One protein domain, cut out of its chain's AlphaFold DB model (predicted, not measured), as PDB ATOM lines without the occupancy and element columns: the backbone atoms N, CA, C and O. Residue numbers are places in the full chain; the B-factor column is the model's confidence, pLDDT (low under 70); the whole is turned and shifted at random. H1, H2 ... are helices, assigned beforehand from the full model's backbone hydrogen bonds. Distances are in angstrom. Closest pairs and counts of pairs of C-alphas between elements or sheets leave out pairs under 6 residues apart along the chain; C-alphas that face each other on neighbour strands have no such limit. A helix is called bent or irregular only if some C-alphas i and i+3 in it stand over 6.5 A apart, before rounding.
ATOM      1  N   ASP A  10      -9.705 -15.554  54.063       53.09
ATOM      2  CA  ASP A  10     -10.049 -15.689  52.640       53.09
ATOM      3  C   ASP A  10      -8.890 -15.864  51.647       53.09
ATOM      4  O   ASP A  10      -9.144 -16.017  50.457       53.09
ATOM      5  N   LYS A  11      -7.611 -15.841  52.046       50.03
ATOM      6  CA  LYS A  11      -6.520 -16.004  51.052       50.03
ATOM      7  C   LYS A  11      -6.287 -17.463  50.670       50.03
ATOM      8  O   LYS A  11      -6.135 -17.770  49.493       50.03
ATOM      9  N   GLU A  12      -6.323 -18.364  51.643       52.09
ATOM     10  CA  GLU A  12      -6.115 -19.800  51.420       52.09
ATOM     11  C   GLU A  12      -7.376 -20.500  50.904       52.09
ATOM     12  O   GLU A  12      -7.281 -21.494  50.182       52.09
ATOM     13  N   TYR A  13      -8.551 -19.934  51.198       57.31
ATOM     14  CA  TYR A  13      -9.835 -20.349  50.628       57.31
ATOM     15  C   TYR A  13     -10.098 -19.768  49.233       57.31
ATOM     16  O   TYR A  13     -10.892 -20.331  48.482       57.31
ATOM     17  N   ARG A  14      -9.423 -18.672  48.851       65.44
ATOM     18  CA  ARG A  14      -9.425 -18.191  47.460       65.44
ATOM     19  C   ARG A  14      -8.660 -19.105  46.533       65.44
ATOM     20  O   ARG A  14      -8.967 -19.113  45.343       65.44
ATOM     21  N   ASN A  15      -7.664 -19.816  47.051       79.69
ATOM     22  CA  ASN A  15      -6.837 -20.671  46.230       79.69
ATOM     23  C   ASN A  15      -7.545 -21.988  45.921       79.69
ATOM     24  O   ASN A  15      -8.302 -22.502  46.744       79.69
ATOM     25  N   CYS A  16      -7.264 -22.550  44.747       83.44
ATOM     26  CA  CYS A  16      -7.796 -23.843  44.338       83.44
ATOM     27  C   CYS A  16      -7.651 -24.876  45.462       83.44
ATOM     28  O   CYS A  16      -6.543 -25.188  45.900       83.44
ATOM     29  N   VAL A  17      -8.767 -25.448  45.911       82.81
ATOM     30  CA  VAL A  17      -8.777 -26.396  47.035       82.81
ATOM     31  C   VAL A  17      -7.876 -27.618  46.789       82.81
ATOM     32  O   VAL A  17      -7.334 -28.186  47.733       82.81
ATOM     33  N   PHE A  18      -7.682 -27.995  45.521       82.62
ATOM     34  CA  PHE A  18      -6.964 -29.203  45.124       82.62
ATOM     35  C   PHE A  18      -5.451 -29.004  45.004       82.62
ATOM     36  O   PHE A  18      -4.681 -29.844  45.481       82.62
ATOM     37  N   CYS A  19      -5.011 -27.947  44.319       84.56
ATOM     38  CA  CYS A  19      -3.590 -27.694  44.054       84.56
ATOM     39  C   CYS A  19      -3.009 -26.552  44.898       84.56
ATOM     40  O   CYS A  19      -1.794 -26.424  44.957       84.56
ATOM     41  N   GLY A  20      -3.847 -25.739  45.547       80.12
ATOM     42  CA  GLY A  20      -3.426 -24.570  46.321       80.12
ATOM     43  C   GLY A  20      -2.894 -23.408  45.476       80.12
ATOM     44  O   GLY A  20      -2.439 -22.418  46.042       80.12
ATOM     45  N   ILE A  21      -2.953 -23.514  44.145       81.19
ATOM     46  CA  ILE A  21      -2.425 -22.542  43.180       81.19
ATOM     47  C   ILE A  21      -3.595 -21.923  42.415       81.19
ATOM     48  O   ILE A  21      -4.524 -22.631  42.041       81.19
ATOM     49  N   GLY A  22      -3.538 -20.617  42.148       78.75
ATOM     50  CA  GLY A  22      -4.568 -19.922  41.369       78.75
ATOM     51  C   GLY A  22      -5.907 -19.818  42.100       78.75
ATOM     52  O   GLY A  22      -6.080 -20.366  43.185       78.75
ATOM     53  N   MET A  23      -6.863 -19.089  41.521       80.00
ATOM     54  CA  MET A  23      -8.178 -18.912  42.145       80.00
ATOM     55  C   MET A  23      -9.032 -20.180  42.023       80.00
ATOM     56  O   MET A  23      -9.032 -20.844  40.991       80.00
ATOM     57  N   ASP A  24      -9.823 -20.472  43.053       79.94
ATOM     58  CA  ASP A  24     -10.781 -21.578  43.108       79.94
ATOM     59  C   ASP A  24     -11.995 -21.313  42.193       79.94
ATOM     60  O   ASP A  24     -13.102 -20.994  42.626       79.94
ATOM     61  N   ARG A  25     -11.757 -21.370  40.882       83.38
ATOM     62  CA  ARG A  25     -12.737 -21.111  39.824       83.38
ATOM     63  C   ARG A  25     -12.757 -22.257  38.826       83.38
ATOM     64  O   ARG A  25     -11.771 -22.968  38.652       83.38
ATOM     65  N   MET A  26     -13.878 -22.384  38.115       82.12
ATOM     66  CA  MET A  26     -14.026 -23.380  37.050       82.12
ATOM     67  C   MET A  26     -12.970 -23.212  35.954       82.12
ATOM     68  O   MET A  26     -12.489 -24.213  35.442       82.12
ATOM     69  N   GLU A  27     -12.546 -21.977  35.672       83.94
ATOM     70  CA  GLU A  27     -11.465 -21.679  34.718       83.94
ATOM     71  C   GLU A  27     -10.177 -22.401  35.086       83.94
ATOM     72  O   GLU A  27      -9.630 -23.182  34.305       83.94
ATOM     73  N   HIS A  28      -9.771 -22.233  36.341       86.88
ATOM     74  CA  HIS A  28      -8.605 -22.901  36.874       86.88
ATOM     75  C   HIS A  28      -8.786 -24.424  36.860       86.88
ATOM     76  O   HIS A  28      -7.877 -25.149  36.477       86.88
ATOM     77  N   TYR A  29      -9.957 -24.947  37.229       82.38
ATOM     78  CA  TYR A  29     -10.188 -26.393  37.239       82.38
ATOM     79  C   TYR A  29     -10.118 -27.048  35.856       82.38
ATOM     80  O   TYR A  29      -9.602 -28.160  35.738       82.38
ATOM     81  N   VAL A  30     -10.637 -26.385  34.827       82.62
ATOM     82  CA  VAL A  30     -10.685 -26.931  33.467       82.62
ATOM     83  C   VAL A  30      -9.314 -26.847  32.799       82.62
ATOM     84  O   VAL A  30      -8.918 -27.791  32.117       82.62
ATOM     85  N   GLU A  31      -8.568 -25.760  33.015       82.25
ATOM     86  CA  GLU A  31      -7.377 -25.470  32.207       82.25
ATOM     87  C   GLU A  31      -6.044 -25.583  32.948       82.25
ATOM     88  O   GLU A  31      -5.054 -26.010  32.354       82.25
ATOM     89  N   GLU A  32      -6.001 -25.232  34.230       83.31
ATOM     90  CA  GLU A  32      -4.741 -25.035  34.959       83.31
ATOM     91  C   GLU A  32      -4.499 -26.091  36.047       83.31
ATOM     92  O   GLU A  32      -3.363 -26.492  36.313       83.31
ATOM     93  N   CYS A  33      -5.558 -26.579  36.691       85.81
ATOM     94  CA  CYS A  33      -5.449 -27.474  37.828       85.81
ATOM     95  C   CYS A  33      -5.149 -28.894  37.363       85.81
ATOM     96  O   CYS A  33      -6.061 -29.672  37.097       85.81
ATOM     97  N   GLN A  34      -3.873 -29.275  37.366       83.44
ATOM     98  CA  GLN A  34      -3.420 -30.614  36.968       83.44
ATOM     99  C   GLN A  34      -4.160 -31.772  37.664       83.44
ATOM    100  O   GLN A  34      -4.291 -32.854  37.094       83.44
ATOM    101  N   LYS A  35      -4.673 -31.560  38.885       83.56
ATOM    102  CA  LYS A  35      -5.419 -32.590  39.622       83.56
ATOM    103  C   LYS A  35      -6.818 -32.841  39.061       83.56
ATOM    104  O   LYS A  35      -7.225 -33.998  38.988       83.56
ATOM    105  N   VAL A  36      -7.547 -31.788  38.685       84.06
ATOM    106  CA  VAL A  36      -8.957 -31.907  38.270       84.06
ATOM    107  C   VAL A  36      -9.174 -31.700  36.777       84.06
ATOM    108  O   VAL A  36     -10.163 -32.212  36.264       84.06
ATOM    109  N   CYS A  37      -8.245 -31.069  36.051       82.75
ATOM    110  CA  CYS A  37      -8.339 -30.895  34.597       82.75
ATOM    111  C   CYS A  37      -8.452 -32.244  33.873       82.75
ATOM    112  O   CYS A  37      -9.175 -32.371  32.889       82.75
ATOM    113  N   SER A  38      -7.833 -33.293  34.428       84.12
ATOM    114  CA  SER A  38      -7.970 -34.674  33.951       84.12
ATOM    115  C   SER A  38      -9.415 -35.187  33.975       84.12
ATOM    116  O   SER A  38      -9.788 -35.972  33.113       84.12
ATOM    117  N   TRP A  39     -10.245 -34.732  34.919       85.31
ATOM    118  CA  TRP A  39     -11.656 -35.121  34.999       85.31
ATOM    119  C   TRP A  39     -12.489 -34.430  33.926       85.31
ATOM    120  O   TRP A  39     -13.443 -35.015  33.434       85.31
ATOM    121  N   PHE A  40     -12.120 -33.204  33.548       80.75
ATOM    122  CA  PHE A  40     -12.785 -32.472  32.470       80.75
ATOM    123  C   PHE A  40     -12.350 -32.960  31.091       80.75
ATOM    124  O   PHE A  40     -13.166 -32.980  30.177       80.75
ATOM    125  N   ARG A  41     -11.111 -33.434  30.952       78.00
ATOM    126  CA  ARG A  41     -10.621 -34.066  29.720       78.00
ATOM    127  C   ARG A  41     -11.388 -35.344  29.352       78.00
ATOM    128  O   ARG A  41     -11.433 -35.709  28.185       78.00
ATOM    129  N   ASP A  42     -12.012 -35.996  30.332       75.56
ATOM    130  CA  ASP A  42     -12.899 -37.145  30.109       75.56
ATOM    131  C   ASP A  42     -14.234 -36.735  29.452       75.56
ATOM    132  O   ASP A  42     -14.858 -37.545  28.777       75.56
ATOM    133  N   LEU A  43     -14.664 -35.466  29.584       74.06
ATOM    134  CA  LEU A  43     -15.870 -34.967  28.904       74.06
ATOM    135  C   LEU A  43     -15.660 -34.855  27.403       74.06
ATOM    136  O   LEU A  43     -16.514 -35.290  26.631       74.06
ATOM    137  N   ARG A  44     -14.575 -34.199  26.989       74.56
ATOM    138  CA  ARG A  44     -14.219 -33.951  25.589       74.56
ATOM    139  C   ARG A  44     -12.724 -33.676  25.472       74.56
ATOM    140  O   ARG A  44     -12.077 -33.249  26.425       74.56
ATOM    141  N   GLU A  45     -12.200 -33.891  24.272       73.56
ATOM    142  CA  GLU A  45     -10.818 -33.548  23.935       73.56
ATOM    143  C   GLU A  45     -10.658 -32.039  23.672       73.56
ATOM    144  O   GLU A  45      -9.602 -31.471  23.950       73.56
ATOM    145  N   ASP A  46     -11.734 -31.383  23.217       81.38
ATOM    146  CA  ASP A  46     -11.759 -29.960  22.896       81.38
ATOM    147  C   ASP A  46     -12.207 -29.087  24.081       81.38
ATOM    148  O   ASP A  46     -13.262 -29.299  24.690       81.38
ATOM    149  N   LYS A  47     -11.398 -28.075  24.405       78.44
ATOM    150  CA  LYS A  47     -11.641 -27.186  25.547       78.44
ATOM    151  C   LYS A  47     -12.857 -26.288  25.346       78.44
ATOM    152  O   LYS A  47     -13.573 -26.022  26.311       78.44
ATOM    153  N   GLU A  48     -13.095 -25.813  24.128       81.69
ATOM    154  CA  GLU A  48     -14.227 -24.936  23.830       81.69
ATOM    155  C   GLU A  48     -15.539 -25.712  23.961       81.69
ATOM    156  O   GLU A  48     -16.512 -25.194  24.511       81.69
ATOM    157  N   GLU A  49     -15.556 -26.986  23.560       81.19
ATOM    158  CA  GLU A  49     -16.693 -27.872  23.815       81.19
ATOM    159  C   GLU A  49     -16.936 -28.118  25.310       81.19
ATOM    160  O   GLU A  49     -18.090 -28.075  25.750       81.19
ATOM    161  N   ILE A  50     -15.880 -28.342  26.105       81.12
ATOM    162  CA  ILE A  50     -16.001 -28.476  27.569       81.12
ATOM    163  C   ILE A  50     -16.643 -27.215  28.151       81.12
ATOM    164  O   ILE A  50     -17.612 -27.307  28.911       81.12
ATOM    165  N   TRP A  51     -16.140 -26.039  27.772       81.75
ATOM    166  CA  TRP A  51     -16.670 -24.754  28.214       81.75
ATOM    167  C   TRP A  51     -18.121 -24.553  27.797       81.75
ATOM    168  O   TRP A  51     -18.960 -24.200  28.626       81.75
ATOM    169  N   ARG A  52     -18.449 -24.855  26.541       82.38
ATOM    170  CA  ARG A  52     -19.808 -24.744  26.013       82.38
ATOM    171  C   ARG A  52     -20.779 -25.663  26.752       82.38
ATOM    172  O   ARG A  52     -21.881 -25.233  27.076       82.38
ATOM    173  N   LYS A  53     -20.373 -26.892  27.091       78.88
ATOM    174  CA  LYS A  53     -21.180 -27.805  27.921       78.88
ATOM    175  C   LYS A  53     -21.296 -27.336  29.372       78.88
ATOM    176  O   LYS A  53     -22.358 -27.459  29.984       78.88
ATOM    177  N   LEU A  54     -20.224 -26.795  29.945       78.00
ATOM    178  CA  LEU A  54     -20.232 -26.268  31.310       78.00
ATOM    179  C   LEU A  54     -21.172 -25.071  31.459       78.00
ATOM    180  O   LEU A  54     -21.933 -25.032  32.426       78.00
ATOM    181  N   TRP A  55     -21.161 -24.159  30.488       77.88
ATOM    182  CA  TRP A  55     -22.031 -22.981  30.452       77.88
ATOM    183  C   TRP A  55     -23.439 -23.253  29.927       77.88
ATOM    184  O   TRP A  55     -24.341 -22.469  30.202       77.88
ATOM    185  N   SER A  56     -23.654 -24.358  29.212       77.75
ATOM    186  CA  SER A  56     -24.998 -24.791  28.827       77.75
ATOM    187  C   SER A  56     -25.854 -25.062  30.067       77.75
ATOM    188  O   SER A  56     -25.411 -25.738  30.997       77.75
ATOM    189  N   GLU A  57     -27.100 -24.589  30.075       72.88
ATOM    190  CA  GLU A  57     -28.085 -24.944  31.108       72.88
ATOM    191  C   GLU A  57     -28.461 -26.434  31.054       72.88
ATOM    192  O   GLU A  57     -28.935 -26.995  32.043       72.88
ATOM    193  N   ASP A  58     -28.177 -27.098  29.931       75.25
ATOM    194  CA  ASP A  58     -28.414 -28.524  29.757       75.25
ATOM    195  C   ASP A  58     -27.436 -29.344  30.618       75.25
ATOM    196  O   ASP A  58     -26.216 -29.380  30.402       75.25
ATOM    197  N   LEU A  59     -27.978 -29.968  31.667       61.78
ATOM    198  CA  LEU A  59     -27.245 -30.864  32.554       61.78
ATOM    199  C   LEU A  59     -27.129 -32.244  31.910       61.78
ATOM    200  O   LEU A  59     -27.859 -33.175  32.244       61.78
ATOM    201  N   ASP A  60     -26.151 -32.374  31.022       74.38
ATOM    202  CA  ASP A  60     -25.757 -33.662  30.462       74.38
ATOM    203  C   ASP A  60     -25.368 -34.639  31.598       74.38
ATOM    204  O   ASP A  60     -24.782 -34.245  32.618       74.38
ATOM    205  N   SER A  61     -25.681 -35.929  31.447       78.25
ATOM    206  CA  SER A  61     -25.409 -36.947  32.476       78.25
ATOM    207  C   SER A  61     -23.924 -36.976  32.857       78.25
ATOM    208  O   SER A  61     -23.573 -37.154  34.027       78.25
ATOM    209  N   GLU A  62     -23.042 -36.733  31.886       78.50
ATOM    210  CA  GLU A  62     -21.596 -36.669  32.103       78.50
ATOM    211  C   GLU A  62     -21.179 -35.434  32.915       78.50
ATOM    212  O   GLU A  62     -20.399 -35.543  33.867       78.50
ATOM    213  N   LYS A  63     -21.776 -34.270  32.622       78.12
ATOM    214  CA  LYS A  63     -21.565 -33.027  33.382       78.12
ATOM    215  C   LYS A  63     -21.967 -33.216  34.841       78.12
ATOM    216  O   LYS A  63     -21.213 -32.854  35.743       78.12
ATOM    217  N   CYS A  64     -23.124 -33.829  35.082       82.31
ATOM    218  CA  CYS A  64     -23.610 -34.085  36.434       82.31
ATOM    219  C   CYS A  64     -22.655 -35.000  37.220       82.31
ATOM    220  O   CYS A  64     -22.330 -34.710  38.373       82.31
ATOM    221  N   LYS A  65     -22.124 -36.058  36.589       85.56
ATOM    222  CA  LYS A  65     -21.139 -36.956  37.215       85.56
ATOM    223  C   LYS A  65     -19.875 -36.212  37.644       85.56
ATOM    224  O   LYS A  65     -19.425 -36.385  38.778       85.56
ATOM    225  N   ILE A  66     -19.320 -35.370  36.772       84.00
ATOM    226  CA  ILE A  66     -18.061 -34.667  37.050       84.00
ATOM    227  C   ILE A  66     -18.245 -33.561  38.075       84.00
ATOM    228  O   ILE A  66     -17.449 -33.477  39.007       84.00
ATOM    229  N   LEU A  67     -19.317 -32.771  37.986       82.75
ATOM    230  CA  LEU A  67     -19.618 -31.749  38.990       82.75
ATOM    231  C   LEU A  67     -19.868 -32.364  40.369       82.75
ATOM    232  O   LEU A  67     -19.382 -31.845  41.373       82.75
ATOM    233  N   ASN A  68     -20.581 -33.491  40.434       87.44
ATOM    234  CA  ASN A  68     -20.831 -34.180  41.695       87.44
ATOM    235  C   ASN A  68     -19.533 -34.763  42.282       87.44
ATOM    236  O   ASN A  68     -19.261 -34.607  43.472       87.44
ATOM    237  N   LYS A  69     -18.675 -35.355  41.439       89.00
ATOM    238  CA  LYS A  69     -17.334 -35.804  41.843       89.00
ATOM    239  C   LYS A  69     -16.487 -34.637  42.358       89.00
ATOM    240  O   LYS A  69     -15.929 -34.738  43.447       89.00
ATOM    241  N   LEU A  70     -16.453 -33.522  41.628       86.50
ATOM    242  CA  LEU A  70     -15.731 -32.307  42.004       86.50
ATOM    243  C   LEU A  70     -16.193 -31.775  43.355       86.50
ATOM    244  O   LEU A  70     -15.367 -31.551  44.236       86.50
ATOM    245  N   LYS A  71     -17.506 -31.626  43.542       86.00
ATOM    246  CA  LYS A  71     -18.089 -31.156  44.797       86.00
ATOM    247  C   LYS A  71     -17.725 -32.080  45.960       86.00
ATOM    248  O   LYS A  71     -17.229 -31.609  46.978       86.00
ATOM    249  N   ARG A  72     -17.896 -33.394  45.784       88.31
ATOM    250  CA  ARG A  72     -17.614 -34.393  46.822       88.31
ATOM    251  C   ARG A  72     -16.146 -34.399  47.242       88.31
ATOM    252  O   ARG A  72     -15.857 -34.500  48.431       88.31
ATOM    253  N   GLU A  73     -15.220 -34.301  46.292       88.25
ATOM    254  CA  GLU A  73     -13.789 -34.242  46.606       88.25
ATOM    255  C   GLU A  73     -13.404 -32.892  47.223       88.25
ATOM    256  O   GLU A  73     -12.673 -32.862  48.209       88.25
ATOM    257  N   LYS A  74     -13.972 -31.782  46.738       84.44
ATOM    258  CA  LYS A  74     -13.784 -30.448  47.326       84.44
ATOM    259  C   LYS A  74     -14.220 -30.402  48.790       84.44
ATOM    260  O   LYS A  74     -13.477 -29.901  49.627       84.44
ATOM    261  N   GLU A  75     -15.380 -30.963  49.126       85.44
ATOM    262  CA  GLU A  75     -15.859 -31.027  50.512       85.44
ATOM    263  C   GLU A  75     -14.922 -31.841  51.417       85.44
ATOM    264  O   GLU A  75     -14.674 -31.448  52.559       85.44
ATOM    265  N   LYS A  76     -14.348 -32.942  50.914       86.62
ATOM    266  CA  LYS A  76     -13.353 -33.723  51.664       86.62
ATOM    267  C   LYS A  76     -12.092 -32.916  51.943       86.62
ATOM    268  O   LYS A  76     -11.602 -32.949  53.068       86.62
ATOM    269  N   GLU A  77     -11.571 -32.212  50.943       82.38
ATOM    270  CA  GLU A  77     -10.351 -31.418  51.101       82.38
ATOM    271  C   GLU A  77     -10.578 -30.230  52.048       82.38
ATOM    272  O   GLU A  77      -9.764 -30.006  52.941       82.38
ATOM    273  N   ILE A  78     -11.721 -29.539  51.951       80.69
ATOM    274  CA  ILE A  78     -12.097 -28.473  52.899       80.69
ATOM    275  C   ILE A  78     -12.195 -29.024  54.325       80.69
ATOM    276  O   ILE A  78     -11.672 -28.420  55.261       80.69
ATOM    277  N   ARG A  79     -12.836 -30.187  54.506       79.75
ATOM    278  CA  ARG A  79     -12.976 -30.808  55.828       79.75
ATOM    279  C   ARG A  79     -11.620 -31.168  56.434       79.75
ATOM    280  O   ARG A  79     -11.424 -30.930  57.619       79.75
ATOM    281  N   LYS A  80     -10.694 -31.711  55.636       79.44
ATOM    282  CA  LYS A  80      -9.328 -32.013  56.091       79.44
ATOM    283  C   LYS A  80      -8.591 -30.753  56.533       79.44
ATOM    284  O   LYS A  80      -8.017 -30.768  57.613       79.44
ATOM    285  N   LYS A  81      -8.648 -29.679  55.737       72.31
ATOM    286  CA  LYS A  81      -8.001 -28.399  56.071       72.31
ATOM    287  C   LYS A  81      -8.518 -27.824  57.390       72.31
ATOM    288  O   LYS A  81      -7.716 -27.428  58.220       72.31
ATOM    289  N   ARG A  82      -9.837 -27.860  57.621       70.88
ATOM    290  CA  ARG A  82     -10.424 -27.404  58.891       70.88
ATOM    291  C   ARG A  82      -9.935 -28.229  60.089       70.88
ATOM    292  O   ARG A  82      -9.569 -27.654  61.100       70.88
ATOM    293  N   THR A  83      -9.896 -29.559  59.970       70.56
ATOM    294  CA  THR A  83      -9.407 -30.424  61.058       70.56
ATOM    295  C   THR A  83      -7.915 -30.234  61.342       70.56
ATOM    296  O   THR A  83      -7.498 -30.365  62.487       70.56
ATOM    297  N   ASP A  84      -7.108 -29.955  60.320       64.88
ATOM    298  CA  ASP A  84      -5.683 -29.657  60.490       64.88
ATOM    299  C   ASP A  84      -5.478 -28.310  61.206       64.88
ATOM    300  O   ASP A  84      -4.710 -28.231  62.156       64.88
ATOM    301  N   GLU A  85      -6.256 -27.288  60.836       62.50
ATOM    302  CA  GLU A  85      -6.249 -25.969  61.482       62.50
ATOM    303  C   GLU A  85      -6.683 -26.036  62.956       62.50
ATOM    304  O   GLU A  85      -6.000 -25.489  63.820       62.50
ATOM    305  N   GLU A  86      -7.754 -26.777  63.269       61.66
ATOM    306  CA  GLU A  86      -8.184 -27.018  64.657       61.66
ATOM    307  C   GLU A  86      -7.070 -27.683  65.486       61.66
ATOM    308  O   GLU A  86      -6.807 -27.260  66.609       61.66
ATOM    309  N   ARG A  87      -6.347 -28.656  64.914       59.91
ATOM    310  CA  ARG A  87      -5.215 -29.312  65.592       59.91
ATOM    311  C   ARG A  87      -4.029 -28.384  65.827       59.91
ATOM    312  O   ARG A  87      -3.349 -28.531  66.836       59.91
ATOM    313  N   ILE A  88      -3.742 -27.473  64.899       60.84
ATOM    314  CA  ILE A  88      -2.640 -26.513  65.048       60.84
ATOM    315  C   ILE A  88      -2.929 -25.567  66.220       60.84
ATOM    316  O   ILE A  88      -2.042 -25.350  67.042       60.84
ATOM    317  N   ILE A  89      -4.170 -25.080  66.339       59.75
ATOM    318  CA  ILE A  89      -4.592 -24.196  67.435       59.75
ATOM    319  C   ILE A  89      -4.442 -24.899  68.794       59.75
ATOM    320  O   ILE A  89      -3.869 -24.320  69.714       59.75
ATOM    321  N   GLU A  90      -4.880 -26.161  68.907       59.28
ATOM    322  CA  GLU A  90      -4.736 -26.949  70.145       59.28
ATOM    323  C   GLU A  90      -3.273 -27.134  70.580       59.28
ATOM    324  O   GLU A  90      -2.996 -27.205  71.774       59.28
ATOM    325  N   VAL A  91      -2.327 -27.214  69.638       60.44
ATOM    326  CA  VAL A  91      -0.896 -27.370  69.949       60.44
ATOM    327  C   VAL A  91      -0.259 -26.042  70.367       60.44
ATOM    328  O   VAL A  91       0.595 -26.037  71.250       60.44
ATOM    329  N   THR A  92      -0.667 -24.918  69.771       57.31
ATOM    330  CA  THR A  92      -0.091 -23.595  70.075       57.31
ATOM    331  C   THR A  92      -0.577 -22.980  71.388       57.31
ATOM    332  O   THR A  92       0.099 -22.108  71.917       57.31
ATOM    333  N   ASP A  93      -1.715 -23.425  71.929       52.31
ATOM    334  CA  ASP A  93      -2.244 -22.957  73.225       52.31
ATOM    335  C   ASP A  93      -1.580 -23.663  74.435       52.31
ATOM    336  O   ASP A  93      -1.927 -23.403  75.586       52.31
ATOM    337  N   ILE A  94      -0.638 -24.586  74.186       58.59
ATOM    338  CA  ILE A  94       0.072 -25.374  75.214       58.59
ATOM    339  C   ILE A  94       1.499 -24.839  75.487       58.59
ATOM    340  O   ILE A  94       2.144 -25.312  76.427       58.59
TER     341      ILE A  94
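What this domain is: This is residues 10 to 94 of the 95 residues of an uncharacterized protein of Trachymyrmex septentrionalis (UniProt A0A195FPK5). One long straight helix, H5, runs along one side of the domain as a rod, and three short helices, H2, H3 and H4, gather beside its first part, with H4 crosswise near its beginning; at the other end residues 82 to 94, of which 82 to 92 belong to H5, stick out alone and stand free. A fourth short helix, H1, sits away from the other helices, joined to H2 by a long link. The printed part has 85 residues, with five named helices in the order H1, H2, H3, H4, H5 and no named strand, and its class is all helix. The whole is loose, with a radius of gyration of the C-alphas of 15.7 A, and spans 54 by 22 by 19 A.

Where its parts are: H5 is residues 61 to 92, 47.3 A from first to last C-alpha, from C-alpha 61 at (-25.409, -36.947, 32.476) to C-alpha 92 at (-0.091, -23.595, 70.075). H4 is residues 47 to 55, 12.2 A long. H3 is residues 37 to 41, 6.2 A long. H2 is residues 26 to 32, 9.7 A long; it is neither bent nor irregular, but only just: C-alphas 29 and 32 are 6.1 A apart. H1 is residues 10 to 14, 5.8 A long, beginning at C-alpha 10 at (-10.049, -15.689, 52.640).

How they stand to each other: H5 touches no helix. H4 is close to H5 but not clearly touching, about perpendicular at 83 degrees, with the C-alphas of Leu 54 and Lys 63 closest at 7.2 A. H3 is also close to H5 but not clearly touching, the closest C-alphas, those of Trp 39 and Ile 66, being 6.7 A apart. H3 and H4 are close but not clearly touching, with the C-alphas of Phe 40 and Ile 50 closest at 7.1 A. H2 and H3 touch only at the corner by their link, the closest C-alphas, those of Val 30 and Cys 37, being 4.7 A apart. H2 and H4 are close but not clearly touching, with the C-alphas of Val 30 and Lys 47 closest at 8.0 A; they run opposite ways at a shallow tilt of 14 degrees. H1 is apart from H2, H3, H4 and H5, and H2 is apart from H5. In H1, H2, H3, H4 and H5 every O i to N i+4 pair is within hydrogen-bond range.

The domain as a whole: The two C-alphas farthest apart, those of Glu 49 and Ile 94, are 54.1 A apart. Residues 55 to 61 stand free, as do residues 82 to 94, of which 82 to 92 belong to H5; without these stretches the body has 65 residues and spans 32 by 20 by 16 A. The printed part has no cut. The link from H1 to H2, 11 residues, is long; the links H2 to H3, H3 to H4 and H4 to H5 are tight. The mean pLDDT of the printed part of this model is 76.6, and residues 10 to 14, residue 59 and residues 84 to 94 are under 70.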